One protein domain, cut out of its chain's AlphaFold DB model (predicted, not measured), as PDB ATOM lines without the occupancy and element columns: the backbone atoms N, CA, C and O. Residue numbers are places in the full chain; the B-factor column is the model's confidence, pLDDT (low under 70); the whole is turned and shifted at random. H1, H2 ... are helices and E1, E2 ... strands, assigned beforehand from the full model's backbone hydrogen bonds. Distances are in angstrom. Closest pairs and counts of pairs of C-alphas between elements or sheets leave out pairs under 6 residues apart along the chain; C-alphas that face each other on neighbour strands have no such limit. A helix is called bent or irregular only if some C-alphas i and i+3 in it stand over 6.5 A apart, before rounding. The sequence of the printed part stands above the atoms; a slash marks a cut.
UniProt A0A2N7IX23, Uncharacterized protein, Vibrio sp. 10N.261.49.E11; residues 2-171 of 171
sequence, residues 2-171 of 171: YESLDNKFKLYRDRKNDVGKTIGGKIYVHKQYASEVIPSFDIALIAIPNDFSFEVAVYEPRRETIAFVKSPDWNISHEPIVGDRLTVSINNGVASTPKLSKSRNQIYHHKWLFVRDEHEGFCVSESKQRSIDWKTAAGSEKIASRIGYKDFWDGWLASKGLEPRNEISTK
ATOM      1  N   TYR A   2     237.667 220.063 205.437       49.88
ATOM      2  CA  TYR A   2     237.642 218.627 205.737       49.88
ATOM      3  C   TYR A   2     236.196 218.207 206.027       49.88
ATOM      4  O   TYR A   2     235.533 218.827 206.854       49.88
ATOM      5  N   GLU A   3     235.695 217.193 205.323       70.88
ATOM      6  CA  GLU A   3     234.408 216.569 205.644       70.88
ATOM      7  C   GLU A   3     234.531 215.853 206.999       70.88
ATOM      8  O   GLU A   3     235.487 215.107 207.217       70.88
ATOM      9  N   SER A   4     233.587 216.079 207.920       82.12
ATOM     10  CA  SER A   4     233.555 215.325 209.179       82.12
ATOM     11  C   SER A   4     233.330 213.835 208.899       82.12
ATOM     12  O   SER A   4     232.600 213.458 207.978       82.12
ATOM     13  N   LEU A   5     233.939 212.957 209.702       80.19
ATOM     14  CA  LEU A   5     233.808 211.506 209.514       80.19
ATOM     15  C   LEU A   5     232.350 211.030 209.638       80.19
ATOM     16  O   LEU A   5     231.952 210.095 208.942       80.19
ATOM     17  N   ASP A   6     231.532 211.727 210.425       76.62
ATOM     18  CA  ASP A   6     230.096 211.465 210.538       76.62
ATOM     19  C   ASP A   6     229.361 211.667 209.208       76.62
ATOM     20  O   ASP A   6     228.539 210.831 208.820       76.62
ATOM     21  N   ASN A   7     229.694 212.732 208.468       81.31
ATOM     22  CA  ASN A   7     229.125 212.994 207.145       81.31
ATOM     23  C   ASN A   7     229.571 211.933 206.137       81.31
ATOM     24  O   ASN A   7     228.725 211.322 205.476       81.31
ATOM     25  N   LYS A   8     230.872 211.618 206.120       87.38
ATOM     26  CA  LYS A   8     231.442 210.574 205.260       87.38
ATOM     27  C   LYS A   8     230.748 209.223 205.465       87.38
ATOM     28  O   LYS A   8     230.429 208.525 204.501       87.38
ATOM     29  N   PHE A   9     230.502 208.839 206.719       89.19
ATOM     30  CA  PHE A   9     229.879 207.559 207.064       89.19
ATOM     31  C   PHE A   9     228.349 207.601 207.144       89.19
ATOM     32  O   PHE A   9     227.737 206.557 207.396       89.19
ATOM     33  N   LYS A  10     227.733 208.761 206.875       90.44
ATOM     34  CA  LYS A  10     226.281 208.987 206.941       90.44
ATOM     35  C   LYS A  10     225.695 208.601 208.305       90.44
ATOM     36  O   LYS A  10     224.664 207.932 208.384       90.44
ATOM     37  N   LEU A  11     226.378 208.993 209.376       93.25
ATOM     38  CA  LEU A  11     225.978 208.729 210.754       93.25
ATOM     39  C   LEU A  11     225.210 209.930 211.307       93.25
ATOM     40  O   LEU A  11     225.786 210.842 211.886       93.25
ATOM     41  N   TYR A  12     223.896 209.933 211.106       93.62
ATOM     42  CA  TYR A  12     223.012 210.988 211.595       93.62
ATOM     43  C   TYR A  12     221.750 210.402 212.219       93.62
ATOM     44  O   TYR A  12     221.258 209.346 211.804       93.62
ATOM     45  N   ARG A  13     221.239 211.102 213.234       95.94
ATOM     46  CA  ARG A  13     219.923 210.836 213.817       95.94
ATOM     47  C   ARG A  13     218.830 211.169 212.809       95.94
ATOM     48  O   ARG A  13     219.067 211.839 211.799       95.94
ATOM     49  N   ASP A  14     217.626 210.695 213.080       94.25
ATOM     50  CA  ASP A  14     216.447 211.083 212.330       94.25
ATOM     51  C   ASP A  14     216.263 212.606 212.398       94.25
ATOM     52  O   ASP A  14     216.090 213.185 213.466       94.25
ATOM     53  N   ARG A  15     216.325 213.266 211.237       89.88
ATOM     54  CA  ARG A  15     216.354 214.736 211.156       89.88
ATOM     55  C   ARG A  15     215.053 215.391 211.598       89.88
ATOM     56  O   ARG A  15     215.066 216.564 211.947       89.88
ATOM     57  N   LYS A  16     213.932 214.671 211.516       91.62
ATOM     58  CA  LYS A  16     212.624 215.208 211.895       91.62
ATOM     59  C   LYS A  16     212.498 215.287 213.413       91.62
ATOM     60  O   LYS A  16     211.927 216.247 213.914       91.62
ATOM     61  N   ASN A  17     213.001 214.274 214.113       91.50
ATOM     62  CA  ASN A  17     212.805 214.132 215.553       91.50
ATOM     63  C   ASN A  17     214.043 214.504 216.385       91.50
ATOM     64  O   ASN A  17     213.957 214.547 217.608       91.50
ATOM     65  N   ASP A  18     215.193 214.713 215.737       92.69
ATOM     66  CA  ASP A  18     216.505 214.936 216.368       92.69
ATOM     67  C   ASP A  18     216.963 213.786 217.295       92.69
ATOM     68  O   ASP A  18     217.924 213.875 218.055       92.69
ATOM     69  N   VAL A  19     216.279 212.643 217.212       97.00
ATOM     70  CA  VAL A  19     216.565 211.407 217.938       97.00
ATOM     71  C   VAL A  19     216.009 210.219 217.162       97.00
ATOM     72  O   VAL A  19     215.001 210.317 216.465       97.00
ATOM     73  N   GLY A  20     216.682 209.079 217.275       97.75
ATOM     74  CA  GLY A  20     216.309 207.855 216.585       97.75
ATOM     75  C   GLY A  20     217.152 207.603 215.338       97.75
ATOM     76  O   GLY A  20     217.739 208.502 214.740       97.75
ATOM     77  N   LYS A  21     217.224 206.336 214.941       97.62
ATOM     78  CA  LYS A  21     217.977 205.864 213.781       97.62
ATOM     79  C   LYS A  21     217.026 205.355 212.709       97.62
ATOM     80  O   LYS A  21     216.265 204.420 212.956       97.62
ATOM     81  N   THR A  22     217.137 205.900 211.501       96.69
ATOM     82  CA  THR A  22     216.280 205.504 210.375       96.69
ATOM     83  C   THR A  22     216.941 204.415 209.529       96.69
ATOM     84  O   THR A  22     218.024 204.607 208.979       96.69
ATOM     85  N   ILE A  23     216.293 203.252 209.416       93.19
ATOM     86  CA  ILE A  23     216.777 202.099 208.640       93.19
ATOM     87  C   ILE A  23     215.618 201.516 207.834       93.19
ATOM     88  O   ILE A  23     214.641 201.027 208.396       93.19
ATOM     89  N   GLY A  24     215.726 201.543 206.502       92.25
ATOM     90  CA  GLY A  24     214.722 200.937 205.618       92.25
ATOM     91  C   GLY A  24     213.310 201.516 205.781       92.25
ATOM     92  O   GLY A  24     212.344 200.777 205.638       92.25
ATOM     93  N   GLY A  25     213.197 202.805 206.122       94.50
ATOM     94  CA  GLY A  25     211.922 203.484 206.383       94.50
ATOM     95  C   GLY A  25     211.398 203.353 207.818       94.50
ATOM     96  O   GLY A  25     210.416 204.005 208.151       94.50
ATOM     97  N   LYS A  26     212.067 202.568 208.672       97.69
ATOM     98  CA  LYS A  26     211.714 202.393 210.086       97.69
ATOM     99  C   LYS A  26     212.540 203.298 210.972       97.69
ATOM    100  O   LYS A  26     213.728 203.477 210.707       97.69
ATOM    101  N   ILE A  27     211.940 203.771 212.056       98.31
ATOM    102  CA  ILE A  27     212.611 204.576 213.075       98.31
ATOM    103  C   ILE A  27     212.858 203.695 214.293       98.31
ATOM    104  O   ILE A  27     211.926 203.102 214.830       98.31
ATOM    105  N   TYR A  28     214.115 203.597 214.710       98.62
ATOM    106  CA  TYR A  28     214.528 202.889 215.913       98.62
ATOM    107  C   TYR A  28     214.907 203.912 216.979       98.62
ATOM    108  O   TYR A  28     215.772 204.750 216.730       98.62
ATOM    109  N   VAL A  29     214.300 203.843 218.155       98.69
ATOM    110  CA  VAL A  29     214.490 204.840 219.213       98.69
ATOM    111  C   VAL A  29     214.508 204.167 220.581       98.69
ATOM    112  O   VAL A  29     213.850 203.149 220.789       98.69
ATOM    113  N   HIS A  30     215.295 204.701 221.510       98.69
ATOM    114  CA  HIS A  30     215.299 204.233 222.891       98.69
ATOM    115  C   HIS A  30     213.971 204.563 223.593       98.69
ATOM    116  O   HIS A  30     213.368 205.604 223.324       98.69
ATOM    117  N   LYS A  31     213.533 203.704 224.524       98.31
ATOM    118  CA  LYS A  31     212.231 203.795 225.210       98.31
ATOM    119  C   LYS A  31     211.946 205.166 225.827       98.31
ATOM    120  O   LYS A  31     210.811 205.618 225.778       98.31
ATOM    121  N   GLN A  32     212.981 205.837 226.342       98.00
ATOM    122  CA  GLN A  32     212.879 207.163 226.965       98.00
ATOM    123  C   GLN A  32     212.286 208.223 226.028       98.00
ATOM    124  O   GLN A  32     211.637 209.142 226.503       98.00
ATOM    125  N   TYR A  33     212.496 208.091 224.717       98.12
ATOM    126  CA  TYR A  33     212.062 209.074 223.718       98.12
ATOM    127  C   TYR A  33     210.933 208.537 222.827       98.12
ATOM    128  O   TYR A  33     210.542 209.178 221.855       98.12
ATOM    129  N   ALA A  34     210.428 207.331 223.098       98.25
ATOM    130  CA  ALA A  34     209.537 206.640 222.174       98.25
ATOM    131  C   ALA A  34     208.170 207.329 222.033       98.25
ATOM    132  O   ALA A  34     207.677 207.430 220.913       98.25
ATOM    133  N   SER A  35     207.598 207.859 223.118       97.88
ATOM    134  CA  SER A  35     206.328 208.602 223.086       97.88
ATOM    135  C   SER A  35     206.421 209.930 222.324       97.88
ATOM    136  O   SER A  35     205.441 210.352 221.720       97.88
ATOM    137  N   GLU A  36     207.599 210.562 222.293       97.06
ATOM    138  CA  GLU A  36     207.847 211.790 221.521       97.06
ATOM    139  C   GLU A  36     207.936 211.512 220.010       97.06
ATOM    140  O   GLU A  36     207.552 212.345 219.192       97.06
ATOM    141  N   VAL A  37     208.462 210.342 219.632       97.38
ATOM    142  CA  VAL A  37     208.817 210.007 218.241       97.38
ATOM    143  C   VAL A  37     207.749 209.180 217.531       97.38
ATOM    144  O   VAL A  37     207.586 209.285 216.312       97.38
ATOM    145  N   ILE A  38     207.059 208.304 218.261       97.75
ATOM    146  CA  ILE A  38     206.197 207.268 217.698       97.75
ATOM    147  C   ILE A  38     204.726 207.640 217.931       97.75
ATOM    148  O   ILE A  38     204.258 207.613 219.071       97.75
ATOM    149  N   PRO A  39     203.952 207.918 216.866       96.19
ATOM    150  CA  PRO A  39     202.510 208.093 216.980       96.19
ATOM    151  C   PRO A  39     201.843 206.862 217.598       96.19
ATOM    152  O   PRO A  39     202.187 205.731 217.255       96.19
ATOM    153  N   SER A  40     200.858 207.082 218.471       96.38
ATOM    154  CA  SER A  40     200.087 206.011 219.126       96.38
ATOM    155  C   SER A  40     200.930 205.053 219.982       96.38
ATOM    156  O   SER A  40     200.508 203.923 220.240       96.38
ATOM    157  N   PHE A  41     202.107 205.493 220.441       98.06
ATOM    158  CA  PHE A  41     202.984 204.697 221.298       98.06
ATOM    159  C   PHE A  41     202.280 204.204 222.564       98.06
ATOM    160  O   PHE A  41     202.309 203.007 222.835       98.06
ATOM    161  N   ASP A  42     201.589 205.091 223.283       97.69
ATOM    162  CA  ASP A  42     200.928 204.744 224.547       97.69
ATOM    163  C   ASP A  42     199.821 203.698 224.351       97.69
ATOM    164  O   ASP A  42     199.690 202.763 225.138       97.69
ATOM    165  N   ILE A  43     199.079 203.789 223.240       97.38
ATOM    166  CA  ILE A  43     198.051 202.806 222.867       97.38
ATOM    167  C   ILE A  43     198.693 201.431 222.634       97.38
ATOM    168  O   ILE A  43     198.191 200.415 223.114       97.38
ATOM    169  N   ALA A  44     199.815 201.385 221.911       98.00
ATOM    170  CA  ALA A  44     200.536 200.138 221.681       98.00
ATOM    171  C   ALA A  44     201.196 199.589 222.955       98.00
ATOM    172  O   ALA A  44     201.277 198.371 223.112       98.00
ATOM    173  N   LEU A  45     201.660 200.464 223.851       98.12
ATOM    174  CA  LEU A  45     202.306 200.089 225.105       98.12
ATOM    175  C   LEU A  45     201.318 199.414 226.063       98.12
ATOM    176  O   LEU A  45     201.656 198.404 226.668       98.12
ATOM    177  N   ILE A  46     200.080 199.905 226.142       97.31
ATOM    178  CA  ILE A  46     199.012 199.274 226.939       97.31
ATOM    179  C   ILE A  46     198.682 197.862 226.427       97.31
ATOM    180  O   ILE A  46     198.243 197.005 227.192       97.31
ATOM    181  N   ALA A  47     198.884 197.597 225.133       97.31
ATOM    182  CA  ALA A  47     198.558 196.309 224.534       97.31
ATOM    183  C   ALA A  47     199.575 195.199 224.847       97.31
ATOM    184  O   ALA A  47     199.251 194.026 224.653       97.31
ATOM    185  N   ILE A  48     200.796 195.530 225.290       97.81
ATOM    186  CA  ILE A  48     201.810 194.528 225.649       97.81
ATOM    187  C   ILE A  48     201.719 194.129 227.135       97.81
ATOM    188  O   ILE A  48     201.233 194.908 227.949       97.81
ATOM    189  N   PRO A  49     202.182 192.924 227.522       97.25
ATOM    190  CA  PRO A  49     202.220 192.515 228.926       97.25
ATOM    191  C   PRO A  49     203.058 193.468 229.790       97.25
ATOM    192  O   PRO A  49     204.160 193.848 229.398       97.25
ATOM    193  N   ASN A  50     202.565 193.794 230.989       94.25
ATOM    194  CA  ASN A  50     203.227 194.721 231.920       94.25
ATOM    195  C   ASN A  50     204.627 194.259 232.366       94.25
ATOM    196  O   ASN A  50     205.454 195.078 232.756       94.25
ATOM    197  N   ASP A  51     204.900 192.954 232.332       95.44
ATOM    198  CA  ASP A  51     206.194 192.356 232.677       95.44
ATOM    199  C   ASP A  51     207.177 192.313 231.489       95.44
ATOM    200  O   ASP A  51     208.340 191.914 231.632       95.44
ATOM    201  N   PHE A  52     206.753 192.750 230.300       97.38
ATOM    202  CA  PHE A  52     207.618 192.832 229.134       97.38
ATOM    203  C   PHE A  52     208.492 194.094 229.181       97.38
ATOM    204  O   PHE A  52     208.142 195.149 228.659       97.38
ATOM    205  N   SER A  53     209.688 193.969 229.758       96.50
ATOM    206  CA  SER A  53     210.717 195.012 229.665       96.50
ATOM    207  C   SER A  53     211.310 195.087 228.252       96.50
ATOM    208  O   SER A  53     211.588 194.055 227.635       96.50
ATOM    209  N   PHE A  54     211.529 196.299 227.744       98.56
ATOM    210  CA  PHE A  54     212.174 196.584 226.461       98.56
ATOM    211  C   PHE A  54     213.059 197.827 226.593       98.56
ATOM    212  O   PHE A  54     212.854 198.629 227.499       98.56
ATOM    213  N   GLU A  55     214.011 198.002 225.672       98.56
ATOM    214  CA  GLU A  55     214.875 199.197 225.616       98.56
ATOM    215  C   GLU A  55     214.695 199.996 224.328       98.56
ATOM    216  O   GLU A  55     214.859 201.213 224.315       98.56
ATOM    217  N   VAL A  56     214.324 199.322 223.238       98.75
ATOM    218  CA  VAL A  56     214.180 199.942 221.921       98.75
ATOM    219  C   VAL A  56     212.753 199.778 221.427       98.75
ATOM    220  O   VAL A  56     212.221 198.668 221.399       98.75
ATOM    221  N   ALA A  57     212.161 200.877 220.977       98.81
ATOM    222  CA  ALA A  57     210.941 200.880 220.190       98.81
ATOM    223  C   ALA A  57     211.289 201.064 218.705       98.81
ATOM    224  O   ALA A  57     212.176 201.845 218.345       98.81
ATOM    225  N   VAL A  58     210.610 200.325 217.829       98.69
ATOM    226  CA  VAL A  58     210.784 200.419 216.376       98.69
ATOM    227  C   VAL A  58     209.449 200.724 215.725       98.69
ATOM    228  O   VAL A  58     208.533 199.910 215.814       98.69
ATOM    229  N   TYR A  59     209.359 201.852 215.033       98.56
ATOM    230  CA  TYR A  59     208.166 202.265 214.307       98.56
ATOM    231  C   TYR A  59     208.333 202.055 212.803       98.56
ATOM    232  O   TYR A  59     209.338 202.459 212.217       98.56
ATOM    233  N   GLU A  60     207.344 201.417 212.179       97.75
ATOM    234  CA  GLU A  60     207.198 201.300 210.726       97.75
ATOM    235  C   GLU A  60     205.975 202.117 210.290       97.75
ATOM    236  O   GLU A  60     204.848 201.623 210.410       97.75
ATOM    237  N   PRO A  61     206.177 203.341 209.771       95.69
ATOM    238  CA  PRO A  61     205.081 204.224 209.398       95.69
ATOM    239  C   PRO A  61     204.159 203.633 208.333       95.69
ATOM    240  O   PRO A  61     202.950 203.804 208.409       95.69
ATOM    241  N   ARG A  62     204.689 202.887 207.350       95.12
ATOM    242  CA  ARG A  62     203.875 202.391 206.223       95.12
ATOM    243  C   ARG A  62     202.879 201.307 206.616       95.12
ATOM    244  O   ARG A  62     201.968 201.020 205.849       95.12
ATOM    245  N   ARG A  63     203.105 200.642 207.748       94.88
ATOM    246  CA  ARG A  63     202.252 199.555 208.253       94.88
ATOM    247  C   ARG A  63     201.636 199.876 209.609       94.88
ATOM    248  O   ARG A  63     201.013 198.995 210.189       94.88
ATOM    249  N   GLU A  64     201.896 201.078 210.125       96.06
ATOM    250  CA  GLU A  64     201.508 201.517 211.465       96.06
ATOM    251  C   GLU A  64     201.807 200.463 212.541       96.06
ATOM    252  O   GLU A  64     200.980 200.143 213.393       96.06
ATOM    253  N   THR A  65     203.008 199.876 212.483       98.25
ATOM    254  CA  THR A  65     203.431 198.869 213.465       98.25
ATOM    255  C   THR A  65     204.510 199.398 214.386       98.25
ATOM    256  O   THR A  65     205.457 200.037 213.925       98.25
ATOM    257  N   ILE A  66     204.401 199.041 215.662       98.75
ATOM    258  CA  ILE A  66     205.344 199.379 216.723       98.75
ATOM    259  C   ILE A  66     205.877 198.070 217.296       98.75
ATOM    260  O   ILE A  66     205.106 197.202 217.706       98.75
ATOM    261  N   ALA A  67     207.197 197.904 217.299       98.62
ATOM    262  CA  ALA A  67     207.853 196.768 217.928       98.62
ATOM    263  C   ALA A  67     208.621 197.200 219.178       98.62
ATOM    264  O   ALA A  67     209.484 198.070 219.102       98.62
ATOM    265  N   PHE A  68     208.346 196.535 220.294       98.81
ATOM    266  CA  PHE A  68     209.022 196.683 221.577       98.81
ATOM    267  C   PHE A  68     210.095 195.605 221.680       98.81
ATOM    268  O   PHE A  68     209.770 194.416 221.683       98.81
ATOM    269  N   VAL A  69     211.367 195.996 221.696       98.81
ATOM    270  CA  VAL A  69     212.510 195.085 221.559       98.81
ATOM    271  C   VAL A  69     213.347 195.065 222.834       98.81
ATOM    272  O   VAL A  69     213.811 196.105 223.315       98.81
ATOM    273  N   LYS A  70     213.581 193.862 223.365       98.62
ATOM    274  CA  LYS A  70     214.517 193.635 224.471       98.62
ATOM    275  C   LYS A  70     215.944 193.969 224.048       98.62
ATOM    276  O   LYS A  70     216.356 193.612 222.948       98.62
ATOM    277  N   SER A  71     216.710 194.589 224.937       97.56
ATOM    278  CA  SER A  71     218.153 194.781 224.758       97.56
ATOM    279  C   SER A  71     218.835 194.767 226.131       97.56
ATOM    280  O   SER A  71     219.072 195.817 226.718       97.56
ATOM    281  N   PRO A  72     219.051 193.575 226.717       94.56
ATOM    282  CA  PRO A  72     219.408 193.442 228.134       94.56
ATOM    283  C   PRO A  72     220.777 194.036 228.492       94.56
ATOM    284  O   PRO A  72     221.017 194.356 229.649       94.56
ATOM    285  N   ASP A  73     221.668 194.202 227.516       95.12
ATOM    286  CA  ASP A  73     223.001 194.785 227.675       95.12
ATOM    287  C   ASP A  73     223.103 196.205 227.086       95.12
ATOM    288  O   ASP A  73     224.205 196.672 226.794       95.12
ATOM    289  N   TRP A  74     221.973 196.915 226.936       96.25
ATOM    290  CA  TRP A  74     221.906 198.254 226.331       96.25
ATOM    291  C   TRP A  74     222.899 199.255 226.930       96.25
ATOM    292  O   TRP A  74     223.585 199.951 226.182       96.25
ATOM    293  N   ASN A  75     223.019 199.302 228.258       94.06
ATOM    294  CA  ASN A  75     223.915 200.234 228.954       94.06
ATOM    295  C   ASN A  75     225.361 199.720 229.073       94.06
ATOM    296  O   ASN A  75     226.246 200.487 229.422       94.06
ATOM    297  N   ILE A  76     225.617 198.446 228.758       91.31
ATOM    298  CA  ILE A  76     226.895 197.772 229.057       91.31
ATOM    299  C   ILE A  76     227.705 197.489 227.786       91.31
ATOM    300  O   ILE A  76     228.931 197.474 227.824       91.31
ATOM    301  N   SER A  77     227.045 197.258 226.648       94.38
ATOM    302  CA  SER A  77     227.705 196.884 225.393       94.38
ATOM    303  C   SER A  77     227.744 198.035 224.388       94.38
ATOM    304  O   SER A  77     226.755 198.756 224.211       94.38
ATOM    305  N   HIS A  78     228.870 198.191 223.686       94.81
ATOM    306  CA  HIS A  78     228.982 199.107 222.548       94.81
ATOM    307  C   HIS A  78     227.984 198.754 221.434       94.81
ATOM    308  O   HIS A  78     227.300 199.641 220.912       94.81
ATOM    309  N   GLU A  79     227.857 197.458 221.131       97.12
ATOM    310  CA  GLU A  79     226.889 196.898 220.190       97.12
ATOM    311  C   GLU A  79     225.927 195.926 220.913       97.12
ATOM    312  O   GLU A  79     226.157 194.709 220.932       97.12
ATOM    313  N   PRO A  80     224.853 196.447 221.539       97.06
ATOM    314  CA  PRO A  80     223.974 195.667 222.401       97.06
ATOM    315  C   PRO A  80     223.074 194.720 221.606       97.06
ATOM    316  O   PRO A  80     222.786 194.932 220.424       97.06
ATOM    317  N   ILE A  81     222.606 193.667 222.267       97.19
ATOM    318  CA  ILE A  81     221.842 192.576 221.664       97.19
ATOM    319  C   ILE A  81     220.443 193.050 221.262       97.19
ATOM    320  O   ILE A  81     219.736 193.722 222.014       97.19
ATOM    321  N   VAL A  82     220.007 192.623 220.078       98.06
ATOM    322  CA  VAL A  82     218.619 192.683 219.618       98.06
ATOM    323  C   VAL A  82     217.894 191.440 220.132       98.06
ATOM    324  O   VAL A  82     217.972 190.358 219.539       98.06
ATOM    325  N   GLY A  83     217.198 191.592 221.252       98.25
ATOM    326  CA  GLY A  83     216.467 190.525 221.920       98.25
ATOM    327  C   GLY A  83     215.108 190.207 221.292       98.25
ATOM    328  O   GLY A  83     214.766 190.637 220.184       98.25
ATOM    329  N   ASP A  84     214.330 189.413 222.027       98.44
ATOM    330  CA  ASP A  84     212.938 189.119 221.691       98.44
ATOM    331  C   ASP A  84     212.135 190.419 221.573       98.44
ATOM    332  O   ASP A  84     212.397 191.401 222.276       98.44
ATOM    333  N   ARG A  85     211.132 190.421 220.693       98.19
ATOM    334  CA  ARG A  85     210.269 191.585 220.497       98.19
ATOM    335  C   ARG A  85     208.797 191.233 220.439       98.19
ATOM    336  O   ARG A  85     208.430 190.205 219.869       98.19
ATOM    337  N   LEU A  86     207.971 192.140 220.940       98.75
ATOM    338  CA  LEU A  86     206.531 192.155 220.717       98.75
ATOM    339  C   LEU A  86     206.201 193.218 219.680       98.75
ATOM    340  O   LEU A  86     206.670 194.343 219.788       98.75
ATOM    341  N   THR A  87     205.428 192.862 218.658       98.62
ATOM    342  CA  THR A  87     204.982 193.804 217.622       98.62
ATOM    343  C   THR A  87     203.478 193.990 217.694       98.62
ATOM    344  O   THR A  87     202.738 193.008 217.677       98.62
ATOM    345  N   VAL A  88     203.047 195.245 217.729       98.62
ATOM    346  CA  VAL A  88     201.650 195.674 217.736       98.62
ATOM    347  C   VAL A  88     201.384 196.457 216.453       98.62
ATOM    348  O   VAL A  88     202.211 197.269 216.038       98.62
ATOM    349  N   SER A  89     200.251 196.202 215.807       98.31
ATOM    350  CA  SER A  89     199.725 197.035 214.723       98.31
ATOM    351  C   SER A  89     198.667 197.973 215.286       98.31
ATOM    352  O   SER A  89     197.841 197.537 216.088       98.31
ATOM    353  N   ILE A  90     198.663 199.226 214.845       97.69
ATOM    354  CA  ILE A  90     197.580 200.172 215.110       97.69
ATOM    355  C   ILE A  90     196.668 200.203 213.887       97.69
ATOM    356  O   ILE A  90     197.142 200.305 212.764       97.69
ATOM    357  N   ASN A  91     195.360 200.084 214.105       94.06
ATOM    358  CA  ASN A  91     194.350 200.266 213.067       94.06
ATOM    359  C   ASN A  91     193.253 201.166 213.628       94.06
ATOM    360  O   ASN A  91     192.595 200.790 214.597       94.06
ATOM    361  N   ASN A  92     193.060 202.353 213.046       89.94
ATOM    362  CA  ASN A  92     192.051 203.327 213.489       89.94
ATOM    363  C   ASN A  92     192.102 203.613 215.006       89.94
ATOM    364  O   ASN A  92     191.073 203.658 215.676       89.94
ATOM    365  N   GLY A  93     193.311 203.757 215.560       90.44
ATOM    366  CA  GLY A  93     193.516 204.015 216.991       90.44
ATOM    367  C   GLY A  93     193.343 202.797 217.907       90.44
ATOM    368  O   GLY A  93     193.427 202.943 219.121       90.44
ATOM    369  N   VAL A  94     193.140 201.597 217.356       95.69
ATOM    370  CA  VAL A  94     193.020 200.350 218.123       95.69
ATOM    371  C   VAL A  94     194.268 199.493 217.928       95.69
ATOM    372  O   VAL A  94     194.680 199.221 216.798       95.69
ATOM    373  N   ALA A  95     194.865 199.049 219.034       97.69
ATOM    374  CA  ALA A  95     195.998 198.132 219.021       97.69
ATOM    375  C   ALA A  95     195.563 196.682 218.755       97.69
ATOM    376  O   ALA A  95     194.586 196.188 219.316       97.69
ATOM    377  N   SER A  96     196.323 195.970 217.922       98.12
ATOM    378  CA  SER A  96     196.184 194.525 217.749       98.12
ATOM    379  C   SER A  96     196.736 193.753 218.948       98.12
ATOM    380  O   SER A  96     197.588 194.249 219.683       98.12
ATOM    381  N   THR A  97     196.393 192.467 219.056       97.50
ATOM    382  CA  THR A  97     197.128 191.542 219.932       97.50
ATOM    383  C   THR A  97     198.626 191.539 219.576       97.50
ATOM    384  O   THR A  97     198.959 191.446 218.384       97.50
ATOM    385  N   PRO A  98     199.541 191.626 220.562       97.75
ATOM    386  CA  PRO A  98     200.974 191.610 220.303       97.75
ATOM    387  C   PRO A  98     201.448 190.290 219.694       97.75
ATOM    388  O   PRO A  98     201.080 189.204 220.140       97.75
ATOM    389  N   LYS A  99     202.339 190.379 218.704       98.38
ATOM    390  CA  LYS A  99     202.994 189.220 218.086       98.38
ATOM    391  C   LYS A  99     204.428 189.090 218.584       98.38
ATOM    392  O   LYS A  99     205.235 189.997 218.376       98.38
ATOM    393  N   LEU A 100     204.751 187.950 219.192       98.19
ATOM    394  CA  LEU A 100     206.109 187.633 219.632       98.19
ATOM    395  C   LEU A 100     206.987 187.207 218.454       98.19
ATOM    396  O   LEU A 100     206.610 186.372 217.636       98.19
ATOM    397  N   SER A 101     208.193 187.756 218.394       97.81
ATOM    398  CA  SER A 101     209.270 187.291 217.524       97.81
ATOM    399  C   SER A 101     210.526 187.065 218.352       97.81
ATOM    400  O   SER A 101     210.961 187.959 219.082       97.81
ATOM    401  N   LYS A 102     211.106 185.870 218.227       97.31
ATOM    402  CA  LYS A 102     212.338 185.499 218.926       97.31
ATOM    403  C   LYS A 102     213.560 186.190 218.327       97.31
ATOM    404  O   LYS A 102     213.609 186.448 217.119       97.31
ATOM    405  N   SER A 103     214.526 186.496 219.190       94.56
ATOM    406  CA  SER A 103     215.826 187.047 218.804       94.56
ATOM    407  C   SER A 103     216.555 186.148 217.795       94.56
ATOM    408  O   SER A 103     216.311 184.944 217.711       94.56
ATOM    409  N   ARG A 104     217.444 186.744 216.992       93.81
ATOM    410  CA  ARG A 104     218.193 186.053 215.921       93.81
ATOM    411  C   ARG A 104     219.711 186.228 216.048       93.81
ATOM    412  O   ARG A 104     220.394 186.332 215.035       93.81
ATOM    413  N   ASN A 105     220.215 186.319 217.280       93.31
ATOM    414  CA  ASN A 105     221.624 186.618 217.582       93.31
ATOM    415  C   ASN A 105     222.139 187.884 216.861       93.31
ATOM    416  O   ASN A 105     223.216 187.903 216.260       93.31
ATOM    417  N   GLN A 106     221.310 188.931 216.852       97.25
ATOM    418  CA  GLN A 106     221.618 190.198 216.194       97.25
ATOM    419  C   GLN A 106     222.028 191.261 217.212       97.25
ATOM    420  O   GLN A 106     221.660 191.167 218.381       97.25
ATOM    421  N   ILE A 107     222.744 192.284 216.753       98.00
ATOM    422  CA  ILE A 107     223.208 193.420 217.561       98.00
ATOM    423  C   ILE A 107     222.836 194.759 216.917       98.00
ATOM    424  O   ILE A 107     222.652 194.864 215.698       98.00
ATOM    425  N   TYR A 108     222.726 195.798 217.739       97.75
ATOM    426  CA  TYR A 108     222.555 197.168 217.282       97.75
ATOM    427  C   TYR A 108     223.903 197.837 217.035       97.75
ATOM    428  O   TYR A 108     224.766 197.881 217.899       97.75
ATOM    429  N   HIS A 109     224.032 198.450 215.862       97.06
ATOM    430  CA  HIS A 109     225.143 199.341 215.530       97.06
ATOM    431  C   HIS A 109     224.758 200.793 215.746       97.06
ATOM    432  O   HIS A 109     223.621 201.176 215.441       97.06
ATOM    433  N   HIS A 110     225.727 201.625 216.126       96.88
ATOM    434  CA  HIS A 110     225.544 203.074 216.259       96.88
ATOM    435  C   HIS A 110     224.422 203.424 217.250       96.88
ATOM    436  O   HIS A 110     223.533 204.214 216.930       96.88
ATOM    437  N   LYS A 111     224.411 202.786 218.430       96.50
ATOM    438  CA  LYS A 111     223.327 202.949 219.414       96.50
ATOM    439  C   LYS A 111     223.143 204.396 219.887       96.50
ATOM    440  O   LYS A 111     222.031 204.786 220.218       96.50
ATOM    441  N   TRP A 112     224.192 205.219 219.825       97.50
ATOM    442  CA  TRP A 112     224.120 206.658 220.093       97.50
ATOM    443  C   TRP A 112     223.114 207.411 219.210       97.50
ATOM    444  O   TRP A 112     222.620 208.462 219.606       97.50
ATOM    445  N   LEU A 113     222.765 206.867 218.039       98.00
ATOM    446  CA  LEU A 113     221.734 207.435 217.170       98.00
ATOM    447  C   LEU A 113     220.318 207.275 217.746       98.00
ATOM    448  O   LEU A 113     219.405 207.976 217.330       98.00
ATOM    449  N   PHE A 114     220.109 206.362 218.694       98.56
ATOM    450  CA  PHE A 114     218.794 206.034 219.250       98.56
ATOM    451  C   PHE A 114     218.405 206.953 220.418       98.56
ATOM    452  O   PHE A 114     217.279 206.869 220.908       98.56
ATOM    453  N   VAL A 115     219.341 207.786 220.878       98.19
ATOM    454  CA  VAL A 115     219.242 208.637 222.070       98.19
ATOM    455  C   VAL A 115     219.753 210.045 221.762       98.19
ATOM    456  O   VAL A 115     220.469 210.216 220.776       98.19
ATOM    457  N   ARG A 116     219.414 211.039 222.592       97.12
ATOM    458  CA  ARG A 116     220.026 212.383 222.558       97.12
ATOM    459  C   ARG A 116     221.427 212.380 223.189       97.12
ATOM    460  O   ARG A 116     221.847 211.367 223.748       97.12
ATOM    461  N   ASP A 117     222.166 213.481 223.054       96.00
ATOM    462  CA  ASP A 117     223.559 213.577 223.524       96.00
ATOM    463  C   ASP A 117     223.688 213.553 225.052       96.00
ATOM    464  O   ASP A 117     224.693 213.076 225.579       96.00
ATOM    465  N   GLU A 118     222.638 213.970 225.753       94.69
ATOM    466  CA  GLU A 118     222.549 214.049 227.212       94.69
ATOM    467  C   GLU A 118     222.137 212.717 227.857       94.69
ATOM    468  O   GLU A 118     221.946 212.647 229.067       94.69
ATOM    469  N   HIS A 119     221.965 211.648 227.074       95.44
ATOM    470  CA  HIS A 119     221.532 210.364 227.610       95.44
ATOM    471  C   HIS A 119     222.538 209.802 228.626       95.44
ATOM    472  O   HIS A 119     223.718 209.627 228.328       95.44
ATOM    473  N   GLU A 120     222.045 209.477 229.818       92.19
ATOM    474  CA  GLU A 120     222.879 209.088 230.961       92.19
ATOM    475  C   GLU A 120     223.243 207.598 230.980       92.19
ATOM    476  O   GLU A 120     224.204 207.211 231.636       92.19
ATOM    477  N   GLY A 121     222.519 206.749 230.238       92.44
ATOM    478  CA  GLY A 121     222.701 205.291 230.287       92.44
ATOM    479  C   GLY A 121     224.051 204.789 229.762       92.44
ATOM    480  O   GLY A 121     224.449 203.669 230.072       92.44
ATOM    481  N   PHE A 122     224.761 205.592 228.962       94.12
ATOM    482  CA  PHE A 122     226.123 205.315 228.497       94.12
ATOM    483  C   PHE A 122     226.806 206.598 228.000       94.12
ATOM    484  O   PHE A 122     226.158 207.609 227.726       94.12
ATOM    485  N   CYS A 123     228.125 206.560 227.806       94.25
ATOM    486  CA  CYS A 123     228.860 207.680 227.225       94.25
ATOM    487  C   CYS A 123     228.581 207.825 225.714       94.25
ATOM    488  O   CYS A 123     229.088 207.074 224.875       94.25
ATOM    489  N   VAL A 124     227.739 208.798 225.345       95.81
ATOM    490  CA  VAL A 124     227.322 209.024 223.950       95.81
ATOM    491  C   VAL A 124     228.505 209.366 223.036       95.81
ATOM    492  O   VAL A 124     228.576 208.855 221.918       95.81
ATOM    493  N   SER A 125     229.454 210.179 223.506       94.62
ATOM    494  CA  SER A 125     230.663 210.544 222.755       94.62
ATOM    495  C   SER A 125     231.566 209.341 222.473       94.62
ATOM    496  O   SER A 125     232.026 209.188 221.344       94.62
ATOM    497  N   GLU A 126     231.754 208.438 223.438       93.62
ATOM    498  CA  GLU A 126     232.495 207.185 223.217       93.62
ATOM    499  C   GLU A 126     231.790 206.288 222.197       93.62
ATOM    500  O   GLU A 126     232.423 205.729 221.308       93.62
ATOM    501  N   SER A 127     230.458 206.189 222.252       95.44
ATOM    502  CA  SER A 127     229.696 205.410 221.268       95.44
ATOM    503  C   SER A 127     229.758 206.010 219.849       95.44
ATOM    504  O   SER A 127     229.768 205.262 218.859       95.44
ATOM    505  N   LYS A 128     229.842 207.346 219.728       95.75
ATOM    506  CA  LYS A 128     230.138 208.040 218.460       95.75
ATOM    507  C   LYS A 128     231.534 207.677 217.959       95.75
ATOM    508  O   LYS A 128     231.652 207.195 216.834       95.75
ATOM    509  N   GLN A 129     232.558 207.810 218.802       94.88
ATOM    510  CA  GLN A 129     233.938 207.492 218.434       94.88
ATOM    511  C   GLN A 129     234.086 206.029 218.006       94.88
ATOM    512  O   GLN A 129     234.554 205.754 216.905       94.88
ATOM    513  N   ARG A 130     233.517 205.097 218.779       95.31
ATOM    514  CA  ARG A 130     233.443 203.674 218.439       95.31
ATOM    515  C   ARG A 130     232.886 203.435 217.035       95.31
ATOM    516  O   ARG A 130     233.397 202.596 216.296       95.31
ATOM    517  N   SER A 131     231.843 204.177 216.653       96.12
ATOM    518  CA  SER A 131     231.244 204.091 215.316       96.12
ATOM    519  C   SER A 131     232.204 204.523 214.211       96.12
ATOM    520  O   SER A 131     232.206 203.916 213.144       96.12
ATOM    521  N   ILE A 132     232.991 205.567 214.463       95.62
ATOM    522  CA  ILE A 132     234.006 206.082 213.544       95.62
ATOM    523  C   ILE A 132     235.159 205.083 213.416       95.62
ATOM    524  O   ILE A 132     235.576 204.790 212.293       95.62
ATOM    525  N   ASP A 133     235.634 204.528 214.530       94.88
ATOM    526  CA  ASP A 133     236.791 203.630 214.571       94.88
ATOM    527  C   ASP A 133     236.554 202.391 213.711       94.88
ATOM    528  O   ASP A 133     237.311 202.108 212.776       94.88
ATOM    529  N   TRP A 134     235.446 201.683 213.950       95.31
ATOM    530  CA  TRP A 134     235.176 200.462 213.201       95.31
ATOM    531  C   TRP A 134     234.816 200.752 211.741       95.31
ATOM    532  O   TRP A 134     235.212 200.003 210.850       95.31
ATOM    533  N   LYS A 135     234.112 201.857 211.449       95.56
ATOM    534  CA  LYS A 135     233.830 202.269 210.062       95.56
ATOM    535  C   LYS A 135     235.114 202.587 209.299       95.56
ATOM    536  O   LYS A 135     235.218 202.258 208.119       95.56
ATOM    537  N   THR A 136     236.089 203.188 209.973       94.88
ATOM    538  CA  THR A 136     237.410 203.477 209.413       94.88
ATOM    539  C   THR A 136     238.181 202.186 209.154       94.88
ATOM    540  O   THR A 136     238.660 201.993 208.039       94.88
ATOM    541  N   ALA A 137     238.209 201.263 210.120       95.38
ATOM    542  CA  ALA A 137     238.847 199.952 209.975       95.38
ATOM    543  C   ALA A 137     238.203 199.074 208.884       95.38
ATOM    544  O   ALA A 137     238.884 198.272 208.239       95.38
ATOM    545  N   ALA A 138     236.895 199.226 208.653       95.12
ATOM    546  CA  ALA A 138     236.188 198.545 207.573       95.12
ATOM    547  C   ALA A 138     236.569 199.077 206.186       95.12
ATOM    548  O   ALA A 138     236.579 198.306 205.228       95.12
ATOM    549  N   GLY A 139     236.886 200.368 206.049       92.69
ATOM    550  CA  GLY A 139     237.243 200.966 204.763       92.69
ATOM    551  C   GLY A 139     236.203 200.660 203.675       92.69
ATOM    552  O   GLY A 139     235.042 201.053 203.780       92.69
ATOM    553  N   SER A 140     236.619 199.947 202.624       91.50
ATOM    554  CA  SER A 140     235.762 199.514 201.508       91.50
ATOM    555  C   SER A 140     235.270 198.060 201.608       91.50
ATOM    556  O   SER A 140     234.746 197.518 200.631       91.50
ATOM    557  N   GLU A 141     235.463 197.393 202.748       94.06
ATOM    558  CA  GLU A 141     235.096 195.991 202.941       94.06
ATOM    559  C   GLU A 141     233.570 195.791 202.886       94.06
ATOM    560  O   GLU A 141     232.783 196.496 203.524       94.06
ATOM    561  N   LYS A 142     233.114 194.795 202.118       91.69
ATOM    562  CA  LYS A 142     231.683 194.522 201.904       91.69
ATOM    563  C   LYS A 142     231.109 193.618 203.000       91.69
ATOM    564  O   LYS A 142     230.774 192.464 202.752       91.69
ATOM    565  N   ILE A 143     230.962 194.159 204.208       92.81
ATOM    566  CA  ILE A 143     230.496 193.407 205.395       92.81
ATOM    567  C   ILE A 143     229.055 193.719 205.828       92.81
ATOM    568  O   ILE A 143     228.526 193.075 206.732       92.81
ATOM    569  N   ALA A 144     228.387 194.678 205.179       86.88
ATOM    570  CA  ALA A 144     227.121 195.259 205.642       86.88
ATOM    571  C   ALA A 144     225.983 194.246 205.901       86.88
ATOM    572  O   ALA A 144     225.177 194.460 206.802       86.88
ATOM    573  N   SER A 145     225.916 193.139 205.154       89.88
ATOM    574  CA  SER A 145     224.899 192.092 205.353       89.88
ATOM    575  C   SER A 145     225.169 191.184 206.559       89.88
ATOM    576  O   SER A 145     224.261 190.489 207.008       89.88
ATOM    577  N   ARG A 146     226.401 191.181 207.084       93.94
ATOM    578  CA  ARG A 146     226.872 190.262 208.130       93.94
ATOM    579  C   ARG A 146     227.129 190.954 209.465       93.94
ATOM    580  O   ARG A 146     226.926 190.324 210.494       93.94
ATOM    581  N   ILE A 147     227.505 192.239 209.466       94.81
ATOM    582  CA  ILE A 147     227.855 192.988 210.694       94.81
ATOM    583  C   ILE A 147     226.757 192.986 211.756       94.81
ATOM    584  O   ILE A 147     227.049 193.132 212.934       94.81
ATOM    585  N   GLY A 148     225.494 192.822 211.364       95.81
ATOM    586  CA  GLY A 148     224.386 192.760 212.312       95.81
ATOM    587  C   GLY A 148     224.333 191.473 213.137       95.81
ATOM    588  O   GLY A 148     223.546 191.431 214.073       95.81
ATOM    589  N   TYR A 149     225.109 190.439 212.800       96.88
ATOM    590  CA  TYR A 149     225.144 189.163 213.516       96.88
ATOM    591  C   TYR A 149     226.312 189.127 214.492       96.88
ATOM    592  O   TYR A 149     227.458 189.347 214.097       96.88
ATOM    593  N   LYS A 150     226.012 188.801 215.751       95.62
ATOM    594  CA  LYS A 150     226.952 188.887 216.870       95.62
ATOM    595  C   LYS A 150     228.249 188.111 216.619       95.62
ATOM    596  O   LYS A 150     229.323 188.679 216.734       95.62
ATOM    597  N   ASP A 151     228.153 186.846 216.216       95.38
ATOM    598  CA  ASP A 151     229.337 185.981 216.093       95.38
ATOM    599  C   ASP A 151     230.277 186.446 214.972       95.38
ATOM    600  O   ASP A 151     231.499 186.418 215.112       95.38
ATOM    601  N   PHE A 152     229.706 186.923 213.861       97.06
ATOM    602  CA  PHE A 152     230.497 187.528 212.794       97.06
ATOM    603  C   PHE A 152     231.155 188.823 213.265       97.06
ATOM    604  O   PHE A 152     232.322 189.052 212.963       97.06
ATOM    605  N   TRP A 153     230.408 189.666 213.978       97.25
ATOM    606  CA  TRP A 153     230.905 190.940 214.476       97.25
ATOM    607  C   TRP A 153     232.076 190.766 215.438       97.25
ATOM    608  O   TRP A 153     233.123 191.367 215.220       97.25
ATOM    609  N   ASP A 154     231.931 189.893 216.434       95.69
ATOM    610  CA  ASP A 154     232.963 189.636 217.439       95.69
ATOM    611  C   ASP A 154     234.252 189.109 216.786       95.69
ATOM    612  O   ASP A 154     235.346 189.607 217.058       95.69
ATOM    613  N   GLY A 155     234.131 188.160 215.848       96.38
ATOM    614  CA  GLY A 155     235.280 187.660 215.087       96.38
ATOM    615  C   GLY A 155     235.905 188.721 214.175       96.38
ATOM    616  O   GLY A 155     237.128 188.789 214.041       96.38
ATOM    617  N   TRP A 156     235.083 189.577 213.564       97.56
ATOM    618  CA  TRP A 156     235.564 190.653 212.703       97.56
ATOM    619  C   TRP A 156     236.323 191.718 213.506       97.56
ATOM    620  O   TRP A 156     237.418 192.093 213.094       97.56
ATOM    621  N   LEU A 157     235.821 192.137 214.671       96.38
ATOM    622  CA  LEU A 157     236.525 193.061 215.570       96.38
ATOM    623  C   LEU A 157     237.904 192.535 215.965       96.38
ATOM    624  O   LEU A 157     238.900 193.237 215.787       96.38
ATOM    625  N   ALA A 158     237.967 191.276 216.407       96.12
ATOM    626  CA  ALA A 158     239.223 190.625 216.763       96.12
ATOM    627  C   ALA A 158     240.204 190.603 215.578       96.12
ATOM    628  O   ALA A 158     241.379 190.924 215.739       96.12
ATOM    629  N   SER A 159     239.717 190.319 214.362       96.31
ATOM    630  CA  SER A 159     240.549 190.324 213.148       96.31
ATOM    631  C   SER A 159     241.117 191.703 212.784       96.31
ATOM    632  O   SER A 159     242.105 191.785 212.056       96.31
ATOM    633  N   LYS A 160     240.498 192.785 213.273       96.44
ATOM    634  CA  LYS A 160     240.952 194.169 213.079       96.44
ATOM    635  C   LYS A 160     241.757 194.707 214.264       96.44
ATOM    636  O   LYS A 160     242.196 195.850 214.195       96.44
ATOM    637  N   GLY A 161     241.938 193.922 215.330       95.06
ATOM    638  CA  GLY A 161     242.567 194.386 216.569       95.06
ATOM    639  C   GLY A 161     241.754 195.470 217.282       95.06
ATOM    640  O   GLY A 161     242.335 196.346 217.913       95.06
ATOM    641  N   LEU A 162     240.425 195.458 217.124       94.62
ATOM    642  CA  LEU A 162     239.521 196.407 217.772       94.62
ATOM    643  C   LEU A 162     238.961 195.832 219.071       94.62
ATOM    644  O   LEU A 162     238.744 194.624 219.179       94.62
ATOM    645  N   GLU A 163     238.634 196.730 220.003       92.00
ATOM    646  CA  GLU A 163     237.988 196.376 221.269       92.00
ATOM    647  C   GLU A 163     236.698 195.561 221.050       92.00
ATOM    648  O   GLU A 163     235.925 195.856 220.112       92.00
ATOM    649  N   PRO A 164     236.454 194.545 221.903       92.06
ATOM    650  CA  PRO A 164     235.267 193.707 221.836       92.06
ATOM    651  C   PRO A 164     233.999 194.506 222.168       92.06
ATOM    652  O   PRO A 164     234.025 195.628 222.660       92.06
ATOM    653  N   ARG A 165     232.836 193.904 221.904       90.12
ATOM    654  CA  ARG A 165     231.534 194.550 222.138       90.12
ATOM    655  C   ARG A 165     231.201 194.808 223.618       90.12
ATOM    656  O   ARG A 165     230.306 195.610 223.893       90.12
ATOM    657  N   ASN A 166     231.782 194.040 224.541       72.31
ATOM    658  CA  ASN A 166     231.392 194.011 225.951       72.31
ATOM    659  C   ASN A 166     232.309 194.953 226.725       72.31
ATOM    660  O   ASN A 166     233.513 194.764 226.632       72.31
ATOM    661  N   GLU A 167     231.709 195.848 227.513       61.16
ATOM    662  CA  GLU A 167     232.327 196.880 228.360       61.16
ATOM    663  C   GLU A 167     232.361 198.263 227.708       61.16
ATOM    664  O   GLU A 167     233.158 198.567 226.831       61.16
ATOM    665  N   ILE A 168     231.447 199.111 228.173       62.31
ATOM    666  CA  ILE A 168     231.564 200.561 228.077       62.31
ATOM    667  C   ILE A 168     232.128 201.025 229.408       62.31
ATOM    668  O   ILE A 168     231.675 200.550 230.453       62.31
ATOM    669  N   SER A 169     233.067 201.966 229.386       52.59
ATOM    670  CA  SER A 169     233.457 202.681 230.594       52.59
ATOM    671  C   SER A 169     232.205 203.313 231.210       52.59
ATOM    672  O   SER A 169     231.578 204.200 230.630       52.59
ATOM    673  N   THR A 170     231.777 202.806 232.364       51.03
ATOM    674  CA  THR A 170     230.717 203.450 233.143       51.03
ATOM    675  C   THR A 170     231.216 204.830 233.558       51.03
ATOM    676  O   THR A 170     232.344 204.936 234.046       51.03
ATOM    677  N   LYS A 171     230.398 205.861 233.323       50.25
ATOM    678  CA  LYS A 171     230.651 207.219 233.818       50.25
ATOM    679  C   LYS A 171     230.649 207.267 235.341       50.25
ATOM    680  O   LYS A 171     229.848 206.515 235.939       50.25
TER     681      LYS A 171
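AT A GLANCE: This is residues 2 to 171 of the 171 residues of an uncharacterized protein of Vibrio sp. 10N.261.49.E11 (UniProt A0A2N7IX23). What does the model look like? At one end a strongly twisted sheet of six strands, E1 to E6, has the short helices H2 and H3 over one face, two layers; at the other end H1, H5 and H6 form a loose group, with little H4 between the two ends. What is it made of? The printed part has 170 residues with six named helices and six named strands, in the order H1 E1 E2 H2 H3 E3 E4 E5 E6 H4 H5 H6. The antiparallel sheet runs E1 E2 E3 E4 E5 E6, and the class is mixed, with under half of the residues in named elements. How large is it? It is compact, with a radius of gyration of the C-alphas of 16.4 A and spans of 49 by 34 by 33 A.

HOW THE PARTS SIT: What comes first? H1, residues 5 to 9, touches H5, residues 124 to 138, with residues 132 to 135 of H5 alone; the closest C-alphas, of Leu 5 and Ile 132, are 6.8 A apart. How do the strands pair? E1, residues 21 to 23, and E2, residues 26 to 30, form a hairpin, with N 21 and O 28 within hydrogen-bond range at 2.8 A; E2 is antiparallel to its neighbour E3, residues 56 to 60, with N 27 and O 59 at 2.9 A. E3, E4, residues 65 to 69, E5, residues 85 to 91, and E6, residues 99 to 101, form a meander, successive antiparallel hairpins, with N 58 and O 67 at 2.8 A, N 66 and O 88 at 2.8 A, and N 85 and O 101 at 2.9 A. Which helices are on the sheet? Irregular H2, residues 31 to 37, with C-alphas 32 and 35 7.7 A apart, lies over E2 at a height of 7.3 A; on the same face H3, residues 41 to 46, has a height of 8.8 A. H4, residues 111 to 114, stands at the sheet's level and touches H5 with residues 124 to 128 of H5 alone, the closest C-alphas, of Trp 112 and Val 124, being 5.5 A apart. What of H6 and the helix backbones? H6, residues 150 to 159, is close to H5 but not clearly touching, the closest C-alphas, of Trp 134 and Leu 157, being 7.9 A apart. Every O i to N i+4 pair is within hydrogen-bond range in H1, H3, H5 and H6; H2 has 1 of 3, beside 3 of 4 O i to N i+3 pairs, and H4 is too short for an O i to N i+4 pair.

IN THESE COORDINATES: Where do the elements begin and end? H1 begins at C-alpha 5, (233.808, 211.506, 209.514), and H6 ends at C-alpha 159, (240.549, 190.324, 213.148). Which are long? From first to last C-alpha H5 measures 21.4 A, E5 19.6 A and H6 14.2 A.

THE WHOLE: How far does it reach? The two C-alphas farthest apart, of Asn 92 and Gly 161, are 51.4 A apart. Is it unbroken and sure? The printed part has no cut, and its long links are H1 to E1, E4 to E5 and H5 to H6. Residue 2 and residues 167 to 171 have pLDDT under 70.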